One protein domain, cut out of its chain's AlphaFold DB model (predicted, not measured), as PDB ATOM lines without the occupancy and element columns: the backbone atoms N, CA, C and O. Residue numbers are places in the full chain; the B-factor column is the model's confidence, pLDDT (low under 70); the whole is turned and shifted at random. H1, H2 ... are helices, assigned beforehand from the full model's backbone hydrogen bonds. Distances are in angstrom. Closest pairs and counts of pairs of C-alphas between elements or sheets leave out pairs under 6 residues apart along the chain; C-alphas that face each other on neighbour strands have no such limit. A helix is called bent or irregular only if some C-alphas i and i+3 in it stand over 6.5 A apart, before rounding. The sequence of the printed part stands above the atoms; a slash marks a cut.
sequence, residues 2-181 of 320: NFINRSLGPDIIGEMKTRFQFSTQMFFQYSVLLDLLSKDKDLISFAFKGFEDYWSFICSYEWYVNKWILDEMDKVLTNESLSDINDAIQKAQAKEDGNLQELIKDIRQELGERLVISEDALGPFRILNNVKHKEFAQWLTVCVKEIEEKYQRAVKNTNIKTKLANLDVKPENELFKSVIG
ATOM      1  N   ASN A   2     152.222 105.016  86.991       64.81
ATOM      2  CA  ASN A   2     153.128 104.775  88.133       64.81
ATOM      3  C   ASN A   2     153.923 105.993  88.641       64.81
ATOM      4  O   ASN A   2     154.188 106.073  89.832       64.81
ATOM      5  N   PHE A   3     154.321 106.931  87.775       70.31
ATOM      6  CA  PHE A   3     155.008 108.154  88.217       70.31
ATOM      7  C   PHE A   3     154.057 109.120  88.940       70.31
ATOM      8  O   PHE A   3     154.361 109.563  90.041       70.31
ATOM      9  N   ILE A   4     152.875 109.365  88.364       71.00
ATOM     10  CA  ILE A   4     151.858 110.278  88.915       71.00
ATOM     11  C   ILE A   4     151.389 109.794  90.292       71.00
ATOM     12  O   ILE A   4     151.346 110.572  91.238       71.00
ATOM     13  N   ASN A   5     151.112 108.494  90.437       76.44
ATOM     14  CA  ASN A   5     150.646 107.927  91.709       76.44
ATOM     15  C   ASN A   5     151.710 107.990  92.823       76.44
ATOM     16  O   ASN A   5     151.357 107.970  94.005       76.44
ATOM     17  N   ARG A   6     152.997 108.097  92.456       80.62
ATOM     18  CA  ARG A   6     154.130 108.243  93.383       80.62
ATOM     19  C   ARG A   6     154.380 109.686  93.803       80.62
ATOM     20  O   ARG A   6     154.689 109.909  94.968       80.62
ATOM     21  N   SER A   7     154.283 110.640  92.876       80.81
ATOM     22  CA  SER A   7     154.616 112.048  93.139       80.81
ATOM     23  C   SER A   7     153.449 112.835  93.735       80.81
ATOM     24  O   SER A   7     153.643 113.608  94.667       80.81
ATOM     25  N   LEU A   8     152.221 112.568  93.275       83.31
ATOM     26  CA  LEU A   8     151.064 113.401  93.605       83.31
ATOM     27  C   LEU A   8     150.703 113.365  95.098       83.31
ATOM     28  O   LEU A   8     150.262 114.365  95.651       83.31
ATOM     29  N   GLY A   9     150.910 112.231  95.776       88.81
ATOM     30  CA  GLY A   9     150.683 112.130  97.221       88.81
ATOM     31  C   GLY A   9     151.544 113.124  98.021       88.81
ATOM     32  O   GLY A   9     150.988 113.973  98.720       88.81
ATOM     33  N   PRO A  10     152.884 113.049  97.919       90.50
ATOM     34  CA  PRO A  10     153.796 114.037  98.492       90.50
ATOM     35  C   PRO A  10     153.493 115.491  98.106       90.50
ATOM     36  O   PRO A  10     153.520 116.349  98.990       90.50
ATOM     37  N   ASP A  11     153.160 115.761  96.841       87.31
ATOM     38  CA  ASP A  11     152.868 117.120  96.361       87.31
ATOM     39  C   ASP A  11     151.631 117.708  97.057       87.31
ATOM     40  O   ASP A  11     151.683 118.820  97.585       87.31
ATOM     41  N   ILE A  12     150.552 116.920  97.178       89.31
ATOM     42  CA  ILE A  12     149.347 117.316  97.921       89.31
ATOM     43  C   ILE A  12     149.684 117.602  99.387       89.31
ATOM     44  O   ILE A  12     149.216 118.590  99.947       89.31
ATOM     45  N   ILE A  13     150.500 116.761 100.033       92.19
ATOM     46  CA  ILE A  13     150.925 117.001 101.422       92.19
ATOM     47  C   ILE A  13     151.684 118.330 101.521       92.19
ATOM     48  O   ILE A  13     151.451 119.091 102.464       92.19
ATOM     49  N   GLY A  14     152.589 118.595 100.576       91.06
ATOM     50  CA  GLY A  14     153.367 119.828 100.501       91.06
ATOM     51  C   GLY A  14     152.474 121.059 100.399       91.06
ATOM     52  O   GLY A  14     152.561 121.938 101.255       91.06
ATOM     53  N   GLU A  15     151.568 121.072  99.421       89.44
ATOM     54  CA  GLU A  15     150.615 122.164  99.199       89.44
ATOM     55  C   GLU A  15     149.730 122.394 100.428       89.44
ATOM     56  O   GLU A  15     149.617 123.515 100.925       89.44
ATOM     57  N   MET A  16     149.164 121.328 100.997       92.31
ATOM     58  CA  MET A  16     148.320 121.427 102.188       92.31
ATOM     59  C   MET A  16     149.075 122.037 103.373       92.31
ATOM     60  O   MET A  16     148.525 122.893 104.063       92.31
ATOM     61  N   LYS A  17     150.347 121.671 103.581       92.88
ATOM     62  CA  LYS A  17     151.193 122.202 104.667       92.88
ATOM     63  C   LYS A  17     151.560 123.679 104.518       92.88
ATOM     64  O   LYS A  17     151.943 124.289 105.514       92.88
ATOM     65  N   THR A  18     151.429 124.272 103.330       91.50
ATOM     66  CA  THR A  18     151.605 125.727 103.163       91.50
ATOM     67  C   THR A  18     150.460 126.526 103.793       91.50
ATOM     68  O   THR A  18     150.607 127.714 104.086       91.50
ATOM     69  N   ARG A  19     149.313 125.880 104.033       92.19
ATOM     70  CA  ARG A  19     148.106 126.529 104.538       92.19
ATOM     71  C   ARG A  19     148.152 126.684 106.048       92.19
ATOM     72  O   ARG A  19     148.569 125.788 106.782       92.19
ATOM     73  N   PHE A  20     147.618 127.809 106.516       92.88
ATOM     74  CA  PHE A  20     147.585 128.170 107.932       92.88
ATOM     75  C   PHE A  20     147.042 127.036 108.817       92.88
ATOM     76  O   PHE A  20     147.699 126.645 109.782       92.88
ATOM     77  N   GLN A  21     145.906 126.445 108.439       94.12
ATOM     78  CA  GLN A  21     145.235 125.390 109.200       94.12
ATOM     79  C   GLN A  21     146.036 124.080 109.318       94.12
ATOM     80  O   GLN A  21     145.738 123.288 110.199       94.12
ATOM     81  N   PHE A  22     147.047 123.831 108.475       93.94
ATOM     82  CA  PHE A  22     147.860 122.604 108.523       93.94
ATOM     83  C   PHE A  22     149.287 122.837 109.029       93.94
ATOM     84  O   PHE A  22     150.081 121.900 109.095       93.94
ATOM     85  N   SER A  23     149.624 124.074 109.396       90.38
ATOM     86  CA  SER A  23     150.987 124.428 109.795       90.38
ATOM     87  C   SER A  23     151.346 123.972 111.216       90.38
ATOM     88  O   SER A  23     152.493 123.606 111.468       90.38
ATOM     89  N   THR A  24     150.383 123.943 112.146       88.75
ATOM     90  CA  THR A  24     150.559 123.393 113.502       88.75
ATOM     91  C   THR A  24     149.267 122.754 114.014       88.75
ATOM     92  O   THR A  24     148.176 123.108 113.566       88.75
ATOM     93  N   GLN A  25     149.371 121.868 115.013       88.44
ATOM     94  CA  GLN A  25     148.207 121.291 115.703       88.44
ATOM     95  C   GLN A  25     147.306 122.363 116.332       88.44
ATOM     96  O   GLN A  25     146.083 122.276 116.252       88.44
ATOM     97  N   MET A  26     147.905 123.407 116.912       87.75
ATOM     98  CA  MET A  26     147.178 124.544 117.479       87.75
ATOM     99  C   MET A  26     146.319 125.238 116.412       87.75
ATOM    100  O   MET A  26     145.123 125.449 116.616       87.75
ATOM    101  N   PHE A  27     146.919 125.584 115.269       91.62
ATOM    102  CA  PHE A  27     146.207 126.282 114.201       91.62
ATOM    103  C   PHE A  27     145.150 125.402 113.544       91.62
ATOM    104  O   PHE A  27     144.069 125.898 113.239       91.62
ATOM    105  N   PHE A  28     145.407 124.099 113.419       93.56
ATOM    106  CA  PHE A  28     144.403 123.138 112.973       93.56
ATOM    107  C   PHE A  28     143.176 123.136 113.886       93.56
ATOM    108  O   PHE A  28     142.055 123.347 113.419       93.56
ATOM    109  N   GLN A  29     143.375 122.963 115.197       91.25
ATOM    110  CA  GLN A  29     142.274 122.960 116.164       91.25
ATOM    111  C   GLN A  29     141.495 124.280 116.142       91.25
ATOM    112  O   GLN A  29     140.264 124.261 116.088       91.25
ATOM    113  N   TYR A  30     142.190 125.421 116.112       93.56
ATOM    114  CA  TYR A  30     141.555 126.731 115.979       93.56
ATOM    115  C   TYR A  30     140.706 126.834 114.700       93.56
ATOM    116  O   TYR A  30     139.553 127.265 114.761       93.56
ATOM    117  N   SER A  31     141.243 126.412 113.552       95.81
ATOM    118  CA  SER A  31     140.545 126.459 112.264       95.81
ATOM    119  C   SER A  31     139.297 125.578 112.236       95.81
ATOM    120  O   SER A  31     138.261 126.031 111.752       95.81
ATOM    121  N   VAL A  32     139.352 124.370 112.808       95.25
ATOM    122  CA  VAL A  32     138.183 123.481 112.916       95.25
ATOM    123  C   VAL A  32     137.087 124.111 113.785       95.25
ATOM    124  O   VAL A  32     135.924 124.148 113.385       95.25
ATOM    125  N   LEU A  33     137.439 124.663 114.952       94.81
ATOM    126  CA  LEU A  33     136.471 125.309 115.850       94.81
ATOM    127  C   LEU A  33     135.865 126.586 115.243       94.81
ATOM    128  O   LEU A  33     134.679 126.876 115.438       94.81
ATOM    129  N   LEU A  34     136.656 127.344 114.480       94.75
ATOM    130  CA  LEU A  34     136.189 128.531 113.768       94.75
ATOM    131  C   LEU A  34     135.239 128.182 112.612       94.75
ATOM    132  O   LEU A  34     134.261 128.903 112.385       94.75
ATOM    133  N   ASP A  35     135.509 127.093 111.891       94.56
ATOM    134  CA  ASP A  35     134.637 126.565 110.838       94.56
ATOM    135  C   ASP A  35     133.296 126.089 111.422       94.56
ATOM    136  O   ASP A  35     132.239 126.530 110.965       94.56
ATOM    137  N   LEU A  36     133.333 125.314 112.515       94.19
ATOM    138  CA  LEU A  36     132.150 124.916 113.291       94.19
ATOM    139  C   LEU A  36     131.291 126.121 113.710       94.19
ATOM    140  O   LEU A  36     130.070 126.108 113.560       94.19
ATOM    141  N   LEU A  37     131.919 127.197 114.196       92.81
ATOM    142  CA  LEU A  37     131.211 128.424 114.579       92.81
ATOM    143  C   LEU A  37     130.592 129.154 113.389       92.81
ATOM    144  O   LEU A  37     129.549 129.791 113.514       92.81
ATOM    145  N   SER A  38     131.271 129.130 112.246       88.81
ATOM    146  CA  SER A  38     130.834 129.859 111.058       88.81
ATOM    147  C   SER A  38     129.640 129.175 110.394       88.81
ATOM    148  O   SER A  38     128.746 129.874 109.925       88.81
ATOM    149  N   LYS A  39     129.579 127.839 110.444       84.25
ATOM    150  CA  LYS A  39     128.449 127.029 109.958       84.25
ATOM    151  C   LYS A  39     127.165 127.189 110.783       84.25
ATOM    152  O   LYS A  39     126.084 126.943 110.265       84.25
ATOM    153  N   ASP A  40     127.256 127.634 112.038       75.50
ATOM    154  CA  ASP A  40     126.085 127.883 112.899       75.50
ATOM    155  C   ASP A  40     125.318 129.175 112.530       75.50
ATOM    156  O   ASP A  40     124.167 129.351 112.926       75.50
ATOM    157  N   LYS A  41     125.907 130.088 111.738       63.44
ATOM    158  CA  LYS A  41     125.278 131.381 111.397       63.44
ATOM    159  C   LYS A  41     124.100 131.288 110.417       63.44
ATOM    160  O   LYS A  41     123.347 132.257 110.301       63.44
ATOM    161  N   ASP A  42     123.896 130.152 109.753       56.75
ATOM    162  CA  ASP A  42     122.827 129.967 108.764       56.75
ATOM    163  C   ASP A  42     121.481 129.639 109.448       56.75
ATOM    164  O   ASP A  42     120.976 128.516 109.443       56.75
ATOM    165  N   LEU A  43     120.891 130.668 110.065       53.06
ATOM    166  CA  LEU A  43     119.734 130.612 110.974       53.06
ATOM    167  C   LEU A  43     118.385 130.193 110.353       53.06
ATOM    168  O   LEU A  43     117.404 130.093 111.086       53.06
ATOM    169  N   ILE A  44     118.287 129.963 109.040       53.59
ATOM    170  CA  ILE A  44     116.976 129.890 108.363       53.59
ATOM    171  C   ILE A  44     116.582 128.467 107.924       53.59
ATOM    172  O   ILE A  44     115.394 128.214 107.734       53.59
ATOM    173  N   SER A  45     117.504 127.496 107.838       45.72
ATOM    174  CA  SER A  45     117.120 126.139 107.389       45.72
ATOM    175  C   SER A  45     117.851 124.943 108.005       45.72
ATOM    176  O   SER A  45     117.403 123.821 107.781       45.72
ATOM    177  N   PHE A  46     118.910 125.114 108.813       53.41
ATOM    178  CA  PHE A  46     119.729 123.963 109.233       53.41
ATOM    179  C   PHE A  46     120.265 124.009 110.674       53.41
ATOM    180  O   PHE A  46     121.383 123.559 110.921       53.41
ATOM    181  N   ALA A  47     119.474 124.463 111.656       56.34
ATOM    182  CA  ALA A  47     119.865 124.361 113.075       56.34
ATOM    183  C   ALA A  47     120.304 122.929 113.469       56.34
ATOM    184  O   ALA A  47     121.257 122.754 114.224       56.34
ATOM    185  N   PHE A  48     119.683 121.911 112.863       60.78
ATOM    186  CA  PHE A  48     120.033 120.501 113.048       60.78
ATOM    187  C   PHE A  48     121.447 120.149 112.549       60.78
ATOM    188  O   PHE A  48     122.174 119.422 113.220       60.78
ATOM    189  N   LYS A  49     121.886 120.721 111.418       72.81
ATOM    190  CA  LYS A  49     123.218 120.452 110.845       72.81
ATOM    191  C   LYS A  49     124.340 121.026 111.713       72.81
ATOM    192  O   LYS A  49     125.378 120.391 111.866       72.81
ATOM    193  N   GLY A  50     124.121 122.209 112.296       82.44
ATOM    194  CA  GLY A  50     125.072 122.812 113.233       82.44
ATOM    195  C   GLY A  50     125.318 121.899 114.435       82.44
ATOM    196  O   GLY A  50     126.467 121.595 114.754       82.44
ATOM    197  N   PHE A  51     124.244 121.388 115.044       90.69
ATOM    198  CA  PHE A  51     124.340 120.434 116.148       90.69
ATOM    199  C   PHE A  51     125.081 119.148 115.755       90.69
ATOM    200  O   PHE A  51     125.994 118.748 116.473       90.69
ATOM    201  N   GLU A  52     124.738 118.517 114.625       91.94
ATOM    202  CA  GLU A  52     125.378 117.268 114.177       91.94
ATOM    203  C   GLU A  52     126.895 117.400 114.004       91.94
ATOM    204  O   GLU A  52     127.642 116.484 114.367       91.94
ATOM    205  N   ASP A  53     127.362 118.535 113.479       93.12
ATOM    206  CA  ASP A  53     128.789 118.795 113.304       93.12
ATOM    207  C   ASP A  53     129.496 118.935 114.666       93.12
ATOM    208  O   ASP A  53     130.517 118.282 114.896       93.12
ATOM    209  N   TYR A  54     128.932 119.706 115.609       95.12
ATOM    210  CA  TYR A  54     129.471 119.803 116.973       95.12
ATOM    211  C   TYR A  54     129.443 118.458 117.695       95.12
ATOM    212  O   TYR A  54     130.433 118.052 118.302       95.12
ATOM    213  N   TRP A  55     128.321 117.749 117.619       95.38
ATOM    214  CA  TRP A  55     128.147 116.436 118.216       95.38
ATOM    215  C   TRP A  55     129.183 115.439 117.704       95.38
ATOM    216  O   TRP A  55     129.824 114.749 118.498       95.38
ATOM    217  N   SER A  56     129.387 115.396 116.387       95.38
ATOM    218  CA  SER A  56     130.373 114.527 115.747       95.38
ATOM    219  C   SER A  56     131.797 114.912 116.134       95.38
ATOM    220  O   SER A  56     132.593 114.032 116.446       95.38
ATOM    221  N   PHE A  57     132.119 116.208 116.185       95.50
ATOM    222  CA  PHE A  57     133.417 116.685 116.665       95.50
ATOM    223  C   PHE A  57     133.690 116.268 118.119       95.50
ATOM    224  O   PHE A  57     134.813 115.906 118.463       95.50
ATOM    225  N   ILE A  58     132.668 116.310 118.978       95.31
ATOM    226  CA  ILE A  58     132.777 115.970 120.400       95.31
ATOM    227  C   ILE A  58     132.868 114.454 120.606       95.31
ATOM    228  O   ILE A  58     133.759 113.995 121.313       95.31
ATOM    229  N   CYS A  59     131.945 113.686 120.028       93.75
ATOM    230  CA  CYS A  59     131.765 112.263 120.331       93.75
ATOM    231  C   CYS A  59     132.538 111.327 119.396       93.75
ATOM    232  O   CYS A  59     132.721 110.158 119.723       93.75
ATOM    233  N   SER A  60     132.954 111.831 118.237       94.00
ATOM    234  CA  SER A  60     133.621 111.076 117.177       94.00
ATOM    235  C   SER A  60     134.785 111.896 116.619       94.00
ATOM    236  O   SER A  60     134.900 112.073 115.403       94.00
ATOM    237  N   TYR A  61     135.630 112.424 117.515       92.62
ATOM    238  CA  TYR A  61     136.661 113.416 117.193       92.62
ATOM    239  C   TYR A  61     137.512 113.010 115.989       92.62
ATOM    240  O   TYR A  61     137.523 113.738 115.001       92.62
ATOM    241  N   GLU A  62     138.133 111.823 116.024       92.31
ATOM    242  CA  GLU A  62     138.968 111.307 114.926       92.31
ATOM    243  C   GLU A  62     138.219 111.215 113.593       92.31
ATOM    244  O   GLU A  62     138.777 111.500 112.534       92.31
ATOM    245  N   TRP A  63     136.950 110.812 113.618       93.19
ATOM    246  CA  TRP A  63     136.154 110.717 112.400       93.19
ATOM    247  C   TRP A  63     135.866 112.106 111.827       93.19
ATOM    248  O   TRP A  63     136.039 112.326 110.627       93.19
ATOM    249  N   TYR A  64     135.463 113.048 112.684       95.00
ATOM    250  CA  TYR A  64     135.090 114.391 112.255       95.00
ATOM    251  C   TYR A  64     136.278 115.137 111.653       95.00
ATOM    252  O   TYR A  64     136.181 115.685 110.561       95.00
ATOM    253  N   VAL A  65     137.420 115.121 112.337       93.88
ATOM    254  CA  VAL A  65     138.643 115.771 111.848       93.88
ATOM    255  C   VAL A  65     139.177 115.104 110.579       93.88
ATOM    256  O   VAL A  65     139.583 115.820 109.673       93.88
ATOM    257  N   ASN A  66     139.100 113.773 110.435       93.19
ATOM    258  CA  ASN A  66     139.429 113.099 109.170       93.19
ATOM    259  C   ASN A  66     138.536 113.583 108.023       93.19
ATOM    260  O   ASN A  66     139.027 113.904 106.942       93.19
ATOM    261  N   LYS A  67     137.221 113.645 108.255       94.56
ATOM    262  CA  LYS A  67     136.267 114.182 107.280       94.56
ATOM    263  C   LYS A  67     136.619 115.627 106.920       94.56
ATOM    264  O   LYS A  67     136.668 115.956 105.744       94.56
ATOM    265  N   TRP A  68     136.920 116.456 107.915       95.38
ATOM    266  CA  TRP A  68     137.281 117.857 107.714       95.38
ATOM    267  C   TRP A  68     138.560 118.024 106.882       95.38
ATOM    268  O   TRP A  68     138.588 118.833 105.960       95.38
ATOM    269  N   ILE A  69     139.596 117.217 107.145       95.25
ATOM    270  CA  ILE A  69     140.832 117.194 106.345       95.25
ATOM    271  C   ILE A  69     140.515 116.850 104.887       95.25
ATOM    272  O   ILE A  69     140.978 117.544 103.986       95.25
ATOM    273  N   LEU A  70     139.702 115.817 104.652       94.25
ATOM    274  CA  LEU A  70     139.287 115.425 103.304       94.25
ATOM    275  C   LEU A  70     138.494 116.531 102.594       94.25
ATOM    276  O   LEU A  70     138.736 116.773 101.415       94.25
ATOM    277  N   ASP A  71     137.589 117.212 103.301       92.38
ATOM    278  CA  ASP A  71     136.820 118.335 102.755       92.38
ATOM    279  C   ASP A  71     137.745 119.506 102.367       92.38
ATOM    280  O   ASP A  71     137.576 120.108 101.307       92.38
ATOM    281  N   GLU A  72     138.757 119.819 103.184       92.44
ATOM    282  CA  GLU A  72     139.760 120.839 102.851       92.44
ATOM    283  C   GLU A  72     140.622 120.439 101.652       92.44
ATOM    284  O   GLU A  72     140.834 121.257 100.758       92.44
ATOM    285  N   MET A  73     141.079 119.186 101.594       90.56
ATOM    286  CA  MET A  73     141.828 118.665 100.445       90.56
ATOM    287  C   MET A  73     141.005 118.744  99.161       90.56
ATOM    288  O   MET A  73     141.522 119.150  98.121       90.56
ATOM    289  N   ASP A  74     139.721 118.387  99.219       89.00
ATOM    290  CA  ASP A  74     138.845 118.455  98.053       89.00
ATOM    291  C   ASP A  74     138.685 119.898  97.566       89.00
ATOM    292  O   ASP A  74     138.771 120.138  96.364       89.00
ATOM    293  N   LYS A  75     138.571 120.884  98.471       87.38
ATOM    294  CA  LYS A  75     138.581 122.313  98.101       87.38
ATOM    295  C   LYS A  75     139.874 122.727  97.406       87.38
ATOM    296  O   LYS A  75     139.821 123.572  96.521       87.38
ATOM    297  N   VAL A  76     141.029 122.187  97.794       83.75
ATOM    298  CA  VAL A  76     142.297 122.484  97.103       83.75
ATOM    299  C   VAL A  76     142.271 121.903  95.700       83.75
ATOM    300  O   VAL A  76     142.365 122.638  94.725       83.75
ATOM    301  N   LEU A  77     142.036 120.598  95.606       80.88
ATOM    302  CA  LEU A  77     142.115 119.854  94.352       80.88
ATOM    303  C   LEU A  77     141.054 120.282  93.332       80.88
ATOM    304  O   LEU A  77     141.268 120.169  92.130       80.88
ATOM    305  N   THR A  78     139.893 120.750  93.796       79.81
ATOM    306  CA  THR A  78     138.820 121.259  92.927       79.81
ATOM    307  C   THR A  78     139.071 122.685  92.438       79.81
ATOM    308  O   THR A  78     138.587 123.035  91.362       79.81
ATOM    309  N   ASN A  79     139.814 123.497  93.195       73.62
ATOM    310  CA  ASN A  79     140.086 124.897  92.858       73.62
ATOM    311  C   ASN A  79     141.429 125.112  92.149       73.62
ATOM    312  O   ASN A  79     141.709 126.241  91.748       73.62
ATOM    313  N   GLU A  80     142.250 124.075  91.966       70.12
ATOM    314  CA  GLU A  80     143.439 124.177  91.116       70.12
ATOM    315  C   GLU A  80     143.051 124.504  89.666       70.12
ATOM    316  O   GLU A  80     142.215 123.834  89.051       70.12
ATOM    317  N   SER A  81     143.668 125.555  89.123       65.69
ATOM    318  CA  SER A  81     143.500 126.007  87.742       65.69
ATOM    319  C   SER A  81     144.760 125.708  86.938       65.69
ATOM    320  O   SER A  81     145.869 125.725  87.468       65.69
ATOM    321  N   LEU A  82     144.597 125.493  85.631       73.69
ATOM    322  CA  LEU A  82     145.715 125.423  84.687       73.69
ATOM    323  C   LEU A  82     146.167 126.827  84.231       73.69
ATOM    324  O   LEU A  82     146.827 126.954  83.197       73.69
ATOM    325  N   SER A  83     145.824 127.883  84.982       74.94
ATOM    326  CA  SER A  83     146.177 129.277  84.688       74.94
ATOM    327  C   SER A  83     147.673 129.468  84.479       74.94
ATOM    328  O   SER A  83     148.058 130.135  83.528       74.94
ATOM    329  N   ASP A  84     148.510 128.800  85.275       79.06
ATOM    330  CA  ASP A  84     149.970 128.861  85.147       79.06
ATOM    331  C   ASP A  84     150.454 128.418  83.755       79.06
ATOM    332  O   ASP A  84     151.391 128.993  83.201       79.06
ATOM    333  N   ILE A  85     149.789 127.422  83.156       82.31
ATOM    334  CA  ILE A  85     150.095 126.946  81.800       82.31
ATOM    335  C   ILE A  85     149.672 127.990  80.769       82.31
ATOM    336  O   ILE A  85     150.441 128.296  79.859       82.31
ATOM    337  N   ASN A  86     148.482 128.572  80.920       84.06
ATOM    338  CA  ASN A  86     148.010 129.631  80.027       84.06
ATOM    339  C   ASN A  86     148.907 130.878  80.098       84.06
ATOM    340  O   ASN A  86     149.263 131.429  79.057       84.06
ATOM    341  N   ASP A  87     149.329 131.280  81.295       86.94
ATOM    342  CA  ASP A  87     150.220 132.420  81.513       86.94
ATOM    343  C   ASP A  87     151.598 132.177  80.886       86.94
ATOM    344  O   ASP A  87     152.137 133.054  80.205       86.94
ATOM    345  N   ALA A  88     152.153 130.970  81.045       87.56
ATOM    346  CA  ALA A  88     153.407 130.581  80.404       87.56
ATOM    347  C   ALA A  88     153.305 130.629  78.870       87.56
ATOM    348  O   ALA A  88     154.202 131.154  78.208       87.56
ATOM    349  N   ILE A  89     152.196 130.143  78.299       86.69
ATOM    350  CA  ILE A  89     151.946 130.204  76.852       86.69
ATOM    351  C   ILE A  89     151.859 131.656  76.375       86.69
ATOM    352  O   ILE A  89     152.492 132.001  75.377       86.69
ATOM    353  N   GLN A  90     151.119 132.521  77.078       87.06
ATOM    354  CA  GLN A  90     150.972 133.930  76.699       87.06
ATOM    355  C   GLN A  90     152.299 134.693  76.765       87.06
ATOM    356  O   GLN A  90     152.625 135.443  75.842       87.06
ATOM    357  N   LYS A  91     153.098 134.479  77.815       87.19
ATOM    358  CA  LYS A  91     154.428 135.095  77.935       87.19
ATOM    359  C   LYS A  91     155.379 134.629  76.841       87.19
ATOM    360  O   LYS A  91     156.090 135.451  76.269       87.19
ATOM    361  N   ALA A  92     155.383 133.332  76.536       85.44
ATOM    362  CA  ALA A  92     156.206 132.787  75.465       85.44
ATOM    363  C   ALA A  92     155.760 133.334  74.097       85.44
ATOM    364  O   ALA A  92     156.590 133.733  73.287       85.44
ATOM    365  N   GLN A  93     154.447 133.468  73.872       84.38
ATOM    366  CA  GLN A  93     153.884 134.047  72.650       84.38
ATOM    367  C   GLN A  93     154.315 135.505  72.412       84.38
ATOM    368  O   GLN A  93     154.476 135.897  71.256       84.38
ATOM    369  N   ALA A  94     154.500 136.295  73.475       83.75
ATOM    370  CA  ALA A  94     154.837 137.718  73.398       83.75
ATOM    371  C   ALA A  94     156.268 138.012  72.902       83.75
ATOM    372  O   ALA A  94     156.566 139.154  72.560       83.75
ATOM    373  N   LYS A  95     157.155 137.010  72.838       79.50
ATOM    374  CA  LYS A  95     158.548 137.156  72.376       79.50
ATOM    375  C   LYS A  95     158.667 137.156  70.840       79.50
ATOM    376  O   LYS A  95     159.500 136.442  70.302       79.50
ATOM    377  N   GLU A  96     157.796 137.904  70.154       64.88
ATOM    378  CA  GLU A  96     157.627 137.947  68.687       64.88
ATOM    379  C   GLU A  96     158.954 137.753  67.917       64.88
ATOM    380  O   GLU A  96     159.776 138.661  67.926       64.88
ATOM    381  N   ASP A  97     159.138 136.549  67.327       66.06
ATOM    382  CA  ASP A  97     160.168 136.105  66.345       66.06
ATOM    383  C   ASP A  97     160.805 134.718  66.610       66.06
ATOM    384  O   ASP A  97     161.701 134.293  65.878       66.06
ATOM    385  N   GLY A  98     160.308 133.947  67.584       65.31
ATOM    386  CA  GLY A  98     160.802 132.587  67.841       65.31
ATOM    387  C   GLY A  98     160.283 131.503  66.879       65.31
ATOM    388  O   GLY A  98     159.148 131.552  66.402       65.31
ATOM    389  N   ASN A  99     161.074 130.458  66.626       74.44
ATOM    390  CA  ASN A  99     160.580 129.215  66.021       74.44
ATOM    391  C   ASN A  99     159.848 128.336  67.062       74.44
ATOM    392  O   ASN A  99     159.869 128.600  68.263       74.44
ATOM    393  N   LEU A 100     159.188 127.258  66.619       77.12
ATOM    394  CA  LEU A 100     158.417 126.375  67.507       77.12
ATOM    395  C   LEU A 100     159.242 125.800  68.677       77.12
ATOM    396  O   LEU A 100     158.715 125.627  69.775       77.12
ATOM    397  N   GLN A 101     160.530 125.507  68.467       77.12
ATOM    398  CA  GLN A 101     161.386 124.979  69.532       77.12
ATOM    399  C   GLN A 101     161.700 126.036  70.591       77.12
ATOM    400  O   GLN A 101     161.775 125.705  71.773       77.12
ATOM    401  N   GLU A 102     161.850 127.296  70.185       80.06
ATOM    402  CA  GLU A 102     162.056 128.416  71.106       80.06
ATOM    403  C   GLU A 102     160.808 128.650  71.958       80.06
ATOM    404  O   GLU A 102     160.929 128.709  73.178       80.06
ATOM    405  N   LEU A 103     159.613 128.605  71.357       81.19
ATOM    406  CA  LEU A 103     158.345 128.684  72.090       81.19
ATOM    407  C   LEU A 103     158.227 127.589  73.161       81.19
ATOM    408  O   LEU A 103     157.891 127.861  74.310       81.19
ATOM    409  N   ILE A 104     158.513 126.336  72.799       79.44
ATOM    410  CA  ILE A 104     158.437 125.203  73.731       79.44
ATOM    411  C   ILE A 104     159.466 125.347  74.857       79.44
ATOM    412  O   ILE A 104     159.169 125.055  76.017       79.44
ATOM    413  N   LYS A 105     160.680 125.800  74.528       81.31
ATOM    414  CA  LYS A 105     161.732 126.058  75.514       81.31
ATOM    415  C   LYS A 105     161.324 127.167  76.483       81.31
ATOM    416  O   LYS A 105     161.513 127.001  77.684       81.31
ATOM    417  N   ASP A 106     160.738 128.247  75.978       85.38
ATOM    418  CA  ASP A 106     160.254 129.366  76.782       85.38
ATOM    419  C   ASP A 106     159.119 128.946  77.717       85.38
ATOM    420  O   ASP A 106     159.167 129.246  78.908       85.38
ATOM    421  N   ILE A 107     158.151 128.171  77.219       82.75
ATOM    422  CA  ILE A 107     157.075 127.606  78.047       82.75
ATOM    423  C   ILE A 107     157.661 126.734  79.164       82.75
ATOM    424  O   ILE A 107     157.268 126.865  80.320       82.75
ATOM    425  N   ARG A 108     158.633 125.866  78.851       80.44
ATOM    426  CA  ARG A 108     159.300 125.027  79.862       80.44
ATOM    427  C   ARG A 108     160.068 125.852  80.885       80.44
ATOM    428  O   ARG A 108     160.064 125.501  82.059       80.44
ATOM    429  N   GLN A 109     160.721 126.927  80.457       83.75
ATOM    430  CA  GLN A 109     161.446 127.813  81.359       83.75
ATOM    431  C   GLN A 109     160.496 128.548  82.314       83.75
ATOM    432  O   GLN A 109     160.802 128.646  83.498       83.75
ATOM    433  N   GLU A 110     159.349 129.024  81.822       84.56
ATOM    434  CA  GLU A 110     158.330 129.681  82.652       84.56
ATOM    435  C   GLU A 110     157.657 128.705  83.627       84.56
ATOM    436  O   GLU A 110     157.414 129.058  84.780       84.56
ATOM    437  N   LEU A 111     157.382 127.471  83.191       79.94
ATOM    438  CA  LEU A 111     156.764 126.449  84.039       79.94
ATOM    439  C   LEU A 111     157.745 125.831  85.043       79.94
ATOM    440  O   LEU A 111     157.325 125.363  86.102       79.94
ATOM    441  N   GLY A 112     159.047 125.847  84.748       77.31
ATOM    442  CA  GLY A 112     160.095 125.346  85.633       77.31
ATOM    443  C   GLY A 112     159.829 123.911  86.096       77.31
ATOM    444  O   GLY A 112     159.543 123.025  85.292       77.31
ATOM    445  N   GLU A 113     159.901 123.680  87.409       70.31
ATOM    446  CA  GLU A 113     159.605 122.371  88.013       70.31
ATOM    447  C   GLU A 113     158.099 122.090  88.173       70.31
ATOM    448  O   GLU A 113     157.728 120.961  88.481       70.31
ATOM    449  N   ARG A 114     157.215 123.074  87.927       64.94
ATOM    450  CA  ARG A 114     155.756 122.907  88.092       64.94
ATOM    451  C   ARG A 114     155.149 121.983  87.040       64.94
ATOM    452  O   ARG A 114     154.160 121.312  87.309       64.94
ATOM    453  N   LEU A 115     155.731 121.946  85.839       68.38
ATOM    454  CA  LEU A 115     155.321 121.028  84.780       68.38
ATOM    455  C   LEU A 115     156.538 120.530  84.001       68.38
ATOM    456  O   LEU A 115     157.055 121.201  83.104       68.38
ATOM    457  N   VAL A 116     156.966 119.305  84.302       66.19
ATOM    458  CA  VAL A 116     158.061 118.658  83.574       66.19
ATOM    459  C   VAL A 116     157.530 118.084  82.262       66.19
ATOM    460  O   VAL A 116     157.003 116.974  82.205       66.19
ATOM    461  N   ILE A 117     157.691 118.843  81.180       66.06
ATOM    462  CA  ILE A 117     157.457 118.351  79.818       66.06
ATOM    463  C   ILE A 117     158.693 117.554  79.385       66.06
ATOM    464  O   ILE A 117     159.794 118.112  79.303       66.06
ATOM    465  N   SER A 118     158.530 116.251  79.134       67.75
ATOM    466  CA  SER A 118     159.633 115.416  78.646       67.75
ATOM    467  C   SER A 118     160.002 115.781  77.207       67.75
ATOM    468  O   SER A 118     159.144 116.123  76.395       67.75
ATOM    469  N   GLU A 119     161.289 115.674  76.874       65.44
ATOM    470  CA  GLU A 119     161.766 115.841  75.491       65.44
ATOM    471  C   GLU A 119     161.108 114.836  74.534       65.44
ATOM    472  O   GLU A 119     160.771 115.171  73.400       65.44
ATOM    473  N   ASP A 120     160.834 113.622  75.014       68.50
ATOM    474  CA  ASP A 120     160.191 112.573  74.220       68.50
ATOM    475  C   ASP A 120     158.754 112.939  73.824       68.50
ATOM    476  O   ASP A 120     158.325 112.639  72.708       68.50
ATOM    477  N   ALA A 121     158.018 113.645  74.693       67.06
ATOM    478  CA  ALA A 121     156.668 114.129  74.392       67.06
ATOM    479  C   ALA A 121     156.658 115.187  73.275       67.06
ATOM    480  O   ALA A 121     155.639 115.389  72.612       67.06
ATOM    481  N   LEU A 122     157.798 115.844  73.046       65.06
ATOM    482  CA  LEU A 122     157.975 116.903  72.055       65.06
ATOM    483  C   LEU A 122     158.529 116.382  70.721       65.06
ATOM    484  O   LEU A 122     158.436 117.072  69.704       65.06
ATOM    485  N   GLY A 123     159.057 115.153  70.697       65.81
ATOM    486  CA  GLY A 123     159.614 114.491  69.514       65.81
ATOM    487  C   GLY A 123     158.733 114.569  68.256       65.81
ATOM    488  O   GLY A 123     159.241 114.981  67.210       65.81
ATOM    489  N   PRO A 124     157.419 114.270  68.332       70.00
ATOM    490  CA  PRO A 124     156.508 114.360  67.186       70.00
ATOM    491  C   PRO A 124     156.358 115.775  66.606       70.00
ATOM    492  O   PRO A 124     156.111 115.933  65.412       70.00
ATOM    493  N   PHE A 125     156.540 116.815  67.426       65.44
ATOM    494  CA  PHE A 125     156.370 118.213  67.019       65.44
ATOM    495  C   PHE A 125     157.616 118.790  66.333       65.44
ATOM    496  O   PHE A 125     157.522 119.819  65.668       65.44
ATOM    497  N   ARG A 126     158.770 118.108  66.399       65.00
ATOM    498  CA  ARG A 126     160.019 118.535  65.730       65.00
ATOM    499  C   ARG A 126     159.932 118.513  64.198       65.00
ATOM    500  O   ARG A 126     160.793 119.081  63.540       65.00
ATOM    501  N   ILE A 127     158.912 117.864  63.636       66.94
ATOM    502  CA  ILE A 127     158.667 117.771  62.187       66.94
ATOM    503  C   ILE A 127     157.920 119.024  61.672       66.94
ATOM    504  O   ILE A 127     157.906 119.308  60.474       66.94
ATOM    505  N   LEU A 128     157.321 119.815  62.571       63.38
ATOM    506  CA  LEU A 128     156.535 121.006  62.244       63.38
ATOM    507  C   LEU A 128     157.435 122.243  62.067       63.38
ATOM    508  O   LEU A 128     157.454 123.137  62.905       63.38
ATOM    509  N   ASN A 129     158.163 122.316  60.950       62.19
ATOM    510  CA  ASN A 129     159.066 123.442  60.652       62.19
ATOM    511  C   ASN A 129     158.376 124.675  60.028       62.19
ATOM    512  O   ASN A 129     158.993 125.731  59.940       62.19
ATOM    513  N   ASN A 130     157.109 124.559  59.605       65.19
ATOM    514  CA  ASN A 130     156.387 125.613  58.866       65.19
ATOM    515  C   ASN A 130     155.223 126.255  59.646       65.19
ATOM    516  O   ASN A 130     154.488 127.064  59.081       65.19
ATOM    517  N   VAL A 131     155.008 125.890  60.913       69.12
ATOM    518  CA  VAL A 131     153.915 126.460  61.719       69.12
ATOM    519  C   VAL A 131     154.373 127.783  62.318       69.12
ATOM    520  O   VAL A 131     155.428 127.851  62.949       69.12
ATOM    521  N   LYS A 132     153.579 128.844  62.145       74.81
ATOM    522  CA  LYS A 132     153.909 130.145  62.729       74.81
ATOM    523  C   LYS A 132     153.781 130.092  64.248       74.81
ATOM    524  O   LYS A 132     152.775 129.624  64.778       74.81
ATOM    525  N   HIS A 133     154.762 130.677  64.929       76.69
ATOM    526  CA  HIS A 133     154.840 130.832  66.386       76.69
ATOM    527  C   HIS A 133     153.499 131.204  67.042       76.69
ATOM    528  O   HIS A 133     153.017 130.538  67.958       76.69
ATOM    529  N   LYS A 134     152.850 132.245  66.506       80.12
ATOM    530  CA  LYS A 134     151.589 132.785  67.024       80.12
ATOM    531  C   LYS A 134     150.408 131.828  66.855       80.12
ATOM    532  O   LYS A 134     149.581 131.741  67.757       80.12
ATOM    533  N   GLU A 135     150.340 131.124  65.724       81.12
ATOM    534  CA  GLU A 135     149.267 130.172  65.409       81.12
ATOM    535  C   GLU A 135     149.365 128.936  66.319       81.12
ATOM    536  O   GLU A 135     148.357 128.492  66.871       81.12
ATOM    537  N   PHE A 136     150.582 128.432  66.566       80.50
ATOM    538  CA  PHE A 136     150.793 127.311  67.485       80.50
ATOM    539  C   PHE A 136     150.441 127.671  68.933       80.50
ATOM    540  O   PHE A 136     149.735 126.913  69.593       80.50
ATOM    541  N   ALA A 137     150.880 128.836  69.422       83.25
ATOM    542  CA  ALA A 137     150.552 129.289  70.776       83.25
ATOM    543  C   ALA A 137     149.030 129.439  70.981       83.25
ATOM    544  O   ALA A 137     148.496 129.032  72.015       83.25
ATOM    545  N   GLN A 138     148.313 129.961  69.977       84.88
ATOM    546  CA  GLN A 138     146.849 130.050  70.008       84.88
ATOM    547  C   GLN A 138     146.191 128.670  70.069       84.88
ATOM    548  O   GLN A 138     145.302 128.459  70.892       84.88
ATOM    549  N   TRP A 139     146.641 127.721  69.244       84.75
ATOM    550  CA  TRP A 139     146.119 126.356  69.268       84.75
ATOM    551  C   TRP A 139     146.386 125.667  70.610       84.75
ATOM    552  O   TRP A 139     145.474 125.092  71.199       84.75
ATOM    553  N   LEU A 140     147.602 125.806  71.145       84.44
ATOM    554  CA  LEU A 140     147.966 125.252  72.445       84.44
ATOM    555  C   LEU A 140     147.106 125.843  73.572       84.44
ATOM    556  O   LEU A 140     146.638 125.095  74.426       84.44
ATOM    557  N   THR A 141     146.822 127.149  73.533       87.25
ATOM    558  CA  THR A 141     145.912 127.808  74.488       87.25
ATOM    559  C   THR A 141     144.506 127.198  74.432       87.25
ATOM    560  O   THR A 141     143.907 126.916  75.469       87.25
ATOM    561  N   VAL A 142     143.975 126.946  73.227       88.50
ATOM    562  CA  VAL A 142     142.671 126.280  73.055       88.50
ATOM    563  C   VAL A 142     142.704 124.863  73.630       88.50
ATOM    564  O   VAL A 142     141.812 124.494  74.392       88.50
ATOM    565  N   CYS A 143     143.749 124.084  73.339       86.19
ATOM    566  CA  CYS A 143     143.892 122.728  73.865       86.19
ATOM    567  C   CYS A 143     143.990 122.693  75.393       86.19
ATOM    568  O   CYS A 143     143.333 121.865  76.021       86.19
ATOM    569  N   VAL A 144     144.774 123.588  76.001       86.25
ATOM    570  CA  VAL A 144     144.897 123.677  77.464       86.25
ATOM    571  C   VAL A 144     143.553 124.017  78.093       86.25
ATOM    572  O   VAL A 144     143.162 123.363  79.056       86.25
ATOM    573  N   LYS A 145     142.796 124.949  77.504       86.69
ATOM    574  CA  LYS A 145     141.445 125.275  77.967       86.69
ATOM    575  C   LYS A 145     140.495 124.075  77.886       86.69
ATOM    576  O   LYS A 145     139.774 123.796  78.839       86.69
ATOM    577  N   GLU A 146     140.508 123.322  76.788       88.00
ATOM    578  CA  GLU A 146     139.690 122.108  76.668       88.00
ATOM    579  C   GLU A 146     140.085 121.025  77.684       88.00
ATOM    580  O   GLU A 146     139.218 120.315  78.211       88.00
ATOM    581  N   ILE A 147     141.387 120.871  77.952       84.81
ATOM    582  CA  ILE A 147     141.902 119.960  78.981       84.81
ATOM    583  C   ILE A 147     141.435 120.422  80.360       84.81
ATOM    584  O   ILE A 147     140.929 119.595  81.116       84.81
ATOM    585  N   GLU A 148     141.527 121.716  80.666       84.31
ATOM    586  CA  GLU A 148     141.053 122.300  81.922       84.31
ATOM    587  C   GLU A 148     139.555 122.045  82.116       84.31
ATOM    588  O   GLU A 148     139.141 121.545  83.156       84.31
ATOM    589  N   GLU A 149     138.730 122.282  81.096       84.75
ATOM    590  CA  GLU A 149     137.287 122.029  81.156       84.75
ATOM    591  C   GLU A 149     136.947 120.546  81.366       84.75
ATOM    592  O   GLU A 149     135.971 120.207  82.047       84.75
ATOM    593  N   LYS A 150     137.712 119.629  80.762       85.25
ATOM    594  CA  LYS A 150     137.554 118.178  80.973       85.25
ATOM    595  C   LYS A 150     138.017 117.772  82.372       85.25
ATOM    596  O   LYS A 150     137.299 117.033  83.045       85.25
ATOM    597  N   TYR A 151     139.163 118.282  82.815       81.38
ATOM    598  CA  TYR A 151     139.724 118.058  84.145       81.38
ATOM    599  C   TYR A 151     138.761 118.539  85.230       81.38
ATOM    600  O   TYR A 151     138.343 117.754  86.073       81.38
ATOM    601  N   GLN A 152     138.296 119.784  85.139       81.56
ATOM    602  CA  GLN A 152     137.348 120.383  86.074       81.56
ATOM    603  C   GLN A 152     136.044 119.583  86.165       81.56
ATOM    604  O   GLN A 152     135.531 119.356  87.261       81.56
ATOM    605  N   ARG A 153     135.520 119.085  85.037       82.31
ATOM    606  CA  ARG A 153     134.360 118.175  85.046       82.31
ATOM    607  C   ARG A 153     134.664 116.853  85.747       82.31
ATOM    608  O   ARG A 153     133.857 116.402  86.555       82.31
ATOM    609  N   ALA A 154     135.805 116.233  85.455       78.69
ATOM    610  CA  ALA A 154     136.193 114.963  86.063       78.69
ATOM    611  C   ALA A 154     136.403 115.097  87.581       78.69
ATOM    612  O   ALA A 154     135.876 114.296  88.353       78.69
ATOM    613  N   VAL A 155     137.106 116.141  88.019       77.75
ATOM    614  CA  VAL A 155     137.413 116.387  89.432       77.75
ATOM    615  C   VAL A 155     136.155 116.729  90.227       77.75
ATOM    616  O   VAL A 155     135.998 116.222  91.336       77.75
ATOM    617  N   LYS A 156     135.227 117.517  89.669       78.44
ATOM    618  CA  LYS A 156     133.952 117.849  90.336       78.44
ATOM    619  C   LYS A 156     133.005 116.654  90.464       78.44
ATOM    620  O   LYS A 156     132.248 116.581  91.423       78.44
ATOM    621  N   ASN A 157     133.063 115.708  89.527       78.31
ATOM    622  CA  ASN A 157     132.178 114.539  89.513       78.31
ATOM    623  C   ASN A 157     132.736 113.325  90.276       78.31
ATOM    624  O   ASN A 157     132.074 112.290  90.337       78.31
ATOM    625  N   THR A 158     133.940 113.426  90.847       79.31
ATOM    626  CA  THR A 158     134.611 112.307  91.522       79.31
ATOM    627  C   THR A 158     134.765 112.593  93.013       79.31
ATOM    628  O   THR A 158     135.173 113.681  93.404       79.31
ATOM    629  N   ASN A 159     134.481 111.603  93.863       84.94
ATOM    630  CA  ASN A 159     134.692 111.705  95.309       84.94
ATOM    631  C   ASN A 159     136.195 111.767  95.640       84.94
ATOM    632  O   ASN A 159     136.971 110.976  95.098       84.94
ATOM    633  N   ILE A 160     136.592 112.640  96.570       86.62
ATOM    634  CA  ILE A 160     137.970 112.765  97.068       86.62
ATOM    635  C   ILE A 160     138.605 111.425  97.455       86.62
ATOM    636  O   ILE A 160     139.736 111.147  97.071       86.62
ATOM    637  N   LYS A 161     137.869 110.525  98.115       86.25
ATOM    638  CA  LYS A 161     138.392 109.201  98.486       86.25
ATOM    639  C   LYS A 161     138.801 108.382  97.265       86.25
ATOM    640  O   LYS A 161     139.824 107.709  97.297       86.25
ATOM    641  N   THR A 162     138.035 108.468  96.181       86.25
ATOM    642  CA  THR A 162     138.365 107.810  94.914       86.25
ATOM    643  C   THR A 162     139.579 108.465  94.255       86.25
ATOM    644  O   THR A 162     140.430 107.748  93.737       86.25
ATOM    645  N   LYS A 163     139.710 109.801  94.331       83.06
ATOM    646  CA  LYS A 163     140.888 110.534  93.820       83.06
ATOM    647  C   LYS A 163     142.180 110.071  94.506       83.06
ATOM    648  O   LYS A 163     143.200 109.905  93.847       83.06
ATOM    649  N   LEU A 164     142.124 109.823  95.815       88.75
ATOM    650  CA  LEU A 164     143.285 109.442  96.630       88.75
ATOM    651  C   LEU A 164     143.544 107.921  96.665       88.75
ATOM    652  O   LEU A 164     144.612 107.473  97.093       88.75
ATOM    653  N   ALA A 165     142.592 107.099  96.209       87.19
ATOM    654  CA  ALA A 165     142.628 105.640  96.355       87.19
ATOM    655  C   ALA A 165     143.861 104.988  95.711       87.19
ATOM    656  O   ALA A 165     144.422 104.057  96.290       87.19
ATOM    657  N   ASN A 166     144.326 105.519  94.579       86.44
ATOM    658  CA  ASN A 166     145.431 104.943  93.805       86.44
ATOM    659  C   ASN A 166     146.807 105.543  94.133       86.44
ATOM    660  O   ASN A 166     147.797 105.114  93.549       86.44
ATOM    661  N   LEU A 167     146.883 106.523  95.043       88.12
ATOM    662  CA  LEU A 167     148.155 107.129  95.445       88.12
ATOM    663  C   LEU A 167     148.956 106.187  96.348       88.12
ATOM    664  O   LEU A 167     148.382 105.572  97.254       88.12
ATOM    665  N   ASP A 168     150.271 106.114  96.138       89.50
ATOM    666  CA  ASP A 168     151.170 105.263  96.933       89.50
ATOM    667  C   ASP A 168     151.263 105.768  98.385       89.50
ATOM    668  O   ASP A 168     151.223 104.989  99.338       89.50
ATOM    669  N   VAL A 169     151.324 107.092  98.554       91.62
ATOM    670  CA  VAL A 169     151.227 107.774  99.851       91.62
ATOM    671  C   VAL A 169     149.807 108.300 100.018       91.62
ATOM    672  O   VAL A 169     149.264 108.881  99.084       91.62
ATOM    673  N   LYS A 170     149.222 108.120 101.207       92.75
ATOM    674  CA  LYS A 170     147.884 108.617 101.568       92.75
ATOM    675  C   LYS A 170     147.985 109.979 102.260       92.75
ATOM    676  O   LYS A 170     148.291 110.001 103.458       92.75
ATOM    677  N   PRO A 171     147.771 111.107 101.553       92.38
ATOM    678  CA  PRO A 171     147.980 112.433 102.125       92.38
ATOM    679  C   PRO A 171     147.082 112.703 103.330       92.38
ATOM    680  O   PRO A 171     147.526 113.310 104.296       92.38
ATOM    681  N   GLU A 172     145.850 112.195 103.312       91.50
ATOM    682  CA  GLU A 172     144.883 112.321 104.397       91.50
ATOM    683  C   GLU A 172     145.407 111.714 105.705       91.50
ATOM    684  O   GLU A 172     145.299 112.332 106.762       91.50
ATOM    685  N   ASN A 173     146.067 110.555 105.627       91.00
ATOM    686  CA  ASN A 173     146.620 109.874 106.795       91.00
ATOM    687  C   ASN A 173     147.860 110.597 107.328       91.00
ATOM    688  O   ASN A 173     148.047 110.700 108.540       91.00
ATOM    689  N   GLU A 174     148.721 111.089 106.436       91.94
ATOM    690  CA  GLU A 174     149.933 111.815 106.823       91.94
ATOM    691  C   GLU A 174     149.607 113.190 107.416       91.94
ATOM    692  O   GLU A 174     150.174 113.573 108.443       91.94
ATOM    693  N   LEU A 175     148.633 113.901 106.839       92.12
ATOM    694  CA  LEU A 175     148.129 115.157 107.388       92.12
ATOM    695  C   LEU A 175     147.477 114.926 108.748       92.12
ATOM    696  O   LEU A 175     147.870 115.605 109.696       92.12
ATOM    697  N   PHE A 176     146.586 113.935 108.872       89.94
ATOM    698  CA  PHE A 176     145.947 113.565 110.139       89.94
ATOM    699  C   PHE A 176     146.987 113.342 111.241       89.94
ATOM    700  O   PHE A 176     146.926 113.987 112.287       89.94
ATOM    701  N   LYS A 177     148.006 112.508 110.988       87.69
ATOM    702  CA  LYS A 177     149.094 112.271 111.954       87.69
ATOM    703  C   LYS A 177     149.843 113.556 112.313       87.69
ATOM    704  O   LYS A 177     150.199 113.743 113.473       87.69
ATOM    705  N   SER A 178     150.091 114.430 111.334       86.50
ATOM    706  CA  SER A 178     150.877 115.649 111.545       86.50
ATOM    707  C   SER A 178     150.151 116.738 112.337       86.50
ATOM    708  O   SER A 178     150.792 117.414 113.139       86.50
ATOM    709  N   VAL A 179     148.839 116.910 112.135       85.81
ATOM    710  CA  VAL A 179     148.082 118.044 112.701       85.81
ATOM    711  C   VAL A 179     147.245 117.681 113.915       85.81
ATOM    712  O   VAL A 179     146.815 118.569 114.641       85.81
ATOM    713  N   ILE A 180     147.008 116.394 114.159       81.69
ATOM    714  CA  ILE A 180     146.236 115.953 115.324       81.69
ATOM    715  C   ILE A 180     147.157 115.539 116.457       81.69
ATOM    716  O   ILE A 180     146.848 115.825 117.609       81.69
ATOM    717  N   GLY A 181     148.291 114.903 116.144       77.06
ATOM    718  CA  GLY A 181     149.212 114.380 117.148       77.06
ATOM    719  C   GLY A 181     148.547 113.277 117.970       77.06
ATOM    720  O   GLY A 181     148.588 112.110 117.595       77.06
TER     721      GLY A 181
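This is residues 2 to 181 of the 320 residues of an uncharacterized protein of Labrus bergylta (ballan wrasse) (UniProt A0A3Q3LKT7). Picture two helical lobes set end to end along one long axis, joined by the longest helix, H9, and by the thin link from H5 to H6. One lobe is a small bundle of H6, H7 and the first part of H9, with H8 near H7; the other gathers H1, H2, H3, H4 and H10 round H5 and H11, with the hairpin of H3 and H4 at the end away from the bundle. The printed part has 180 residues with eleven named helices, H1 to H11 in order along the chain, and no named strand, and its class is all helix. The whole is loose, with a radius of gyration of the C-alphas of 21.6 A, and elongated, spanning 67 by 37 by 26 A.

Begin with the longest helix, H9, residues 133 to 156: find C-alpha 133 at (154.840, 130.832, 66.386) and go 34.3 A to C-alpha 156 at (133.952, 117.849, 90.336). In the same lobe look for H6, residues 83 to 93, H7, residues 100 to 114 and 21.0 A long, and H8, residues 119 to 127. H7 and H8 are irregular: C-alphas 110 and 113 are 9.2 A apart, and C-alphas 121 and 124 are 7.2 A apart. In the other lobe, H5, residues 61 to 79, is 27.1 A long, and H1, residues 2 to 18, is 25.8 A long. H1 is neither bent nor irregular, but only just: C-alphas 6 and 9 are 6.5 A apart. Then find H2, residues 20 to 23; H3, residues 25 to 39 and 21.4 A long; H4, residues 47 to 59; and H10, residues 160 to 165. H11, residues 171 to 180, ends at C-alpha 180, (146.236, 115.953, 115.324).

H6, H7 and H9 form a bundle, three helices roughly side by side. Residues 133 to 144 of H9 touch H6 at a shallow tilt of 3 degrees, opposite ways; the closest C-alphas, of Gln 93 and Ala 137, are 6.1 A apart. H6 and H7 are a hairpin, closest at the C-alphas of Ala 88 and Ile 107, 5.3 A. H7 touches H9 through residues 100 to 103 and 133 to 137 alone, the same way at a tilt of 35.0 degrees, only just steep; the closest C-alphas are those of Leu 100 and His 133, 5.8 A. H8 is close to H7 but not clearly touching, with the C-alphas of Gln 101 and Arg 126 at 7.6 A. At its other end, H9 touches H5 with residues 152 to 156 alone, at a shallow tilt of 25 degrees, opposite ways; the C-alphas of Thr 78 and Val 155 come closest, 6.2 A. H5 and H11 are the hubs, each touching four helices. They touch each other at a steep tilt of 52 degrees, closest at the C-alphas of Leu 70 and Glu 172, 6.5 A. H10 touches H5, about perpendicular at 84 degrees, with the C-alphas of Asp 74 and Ile 160 at 5.8 A. H1 touches H11 with residues 9 to 13 alone, at a shallow tilt of 27 degrees, the same way; the C-alphas of Ile 13 and Pro 171 are closest, 5.5 A. H2 and H11 only just touch, with 3 pairs of C-alphas within 8 A, closest at Phe 22 and Val 179, 6.2 A. H2 and H3 touch only at the corner, closest at the C-alphas of Gln 21 and Phe 28, 4.5 A. H3 and H4 are a hairpin, closest at the C-alphas of Lys 39 and Gly 50, 6.3 A. H1 is apart from H6, H7, H8 and H9. Every O i to N i+4 pair is within hydrogen-bond range in H3, H4, H5, H6, H9, H10 and H11; H1 has 10 of 13, H7 9 of 11 and H8 2 of 5, with 4 of 6 O i to N i+3 pairs in H8, while H2 is too short for an i+4 pair.

The two C-alphas farthest apart, of Cys 59 and Asn 130, are 67.5 A apart. The printed part has no cut and no long link; the links H3 to H4 and H6 to H7 are short, and the others are tight. The mean pLDDT of the printed part is 82.3; look in the B-factor column for 30 residues under 70, among them residues 41 to 48, 114 to 123 and 125 to 131.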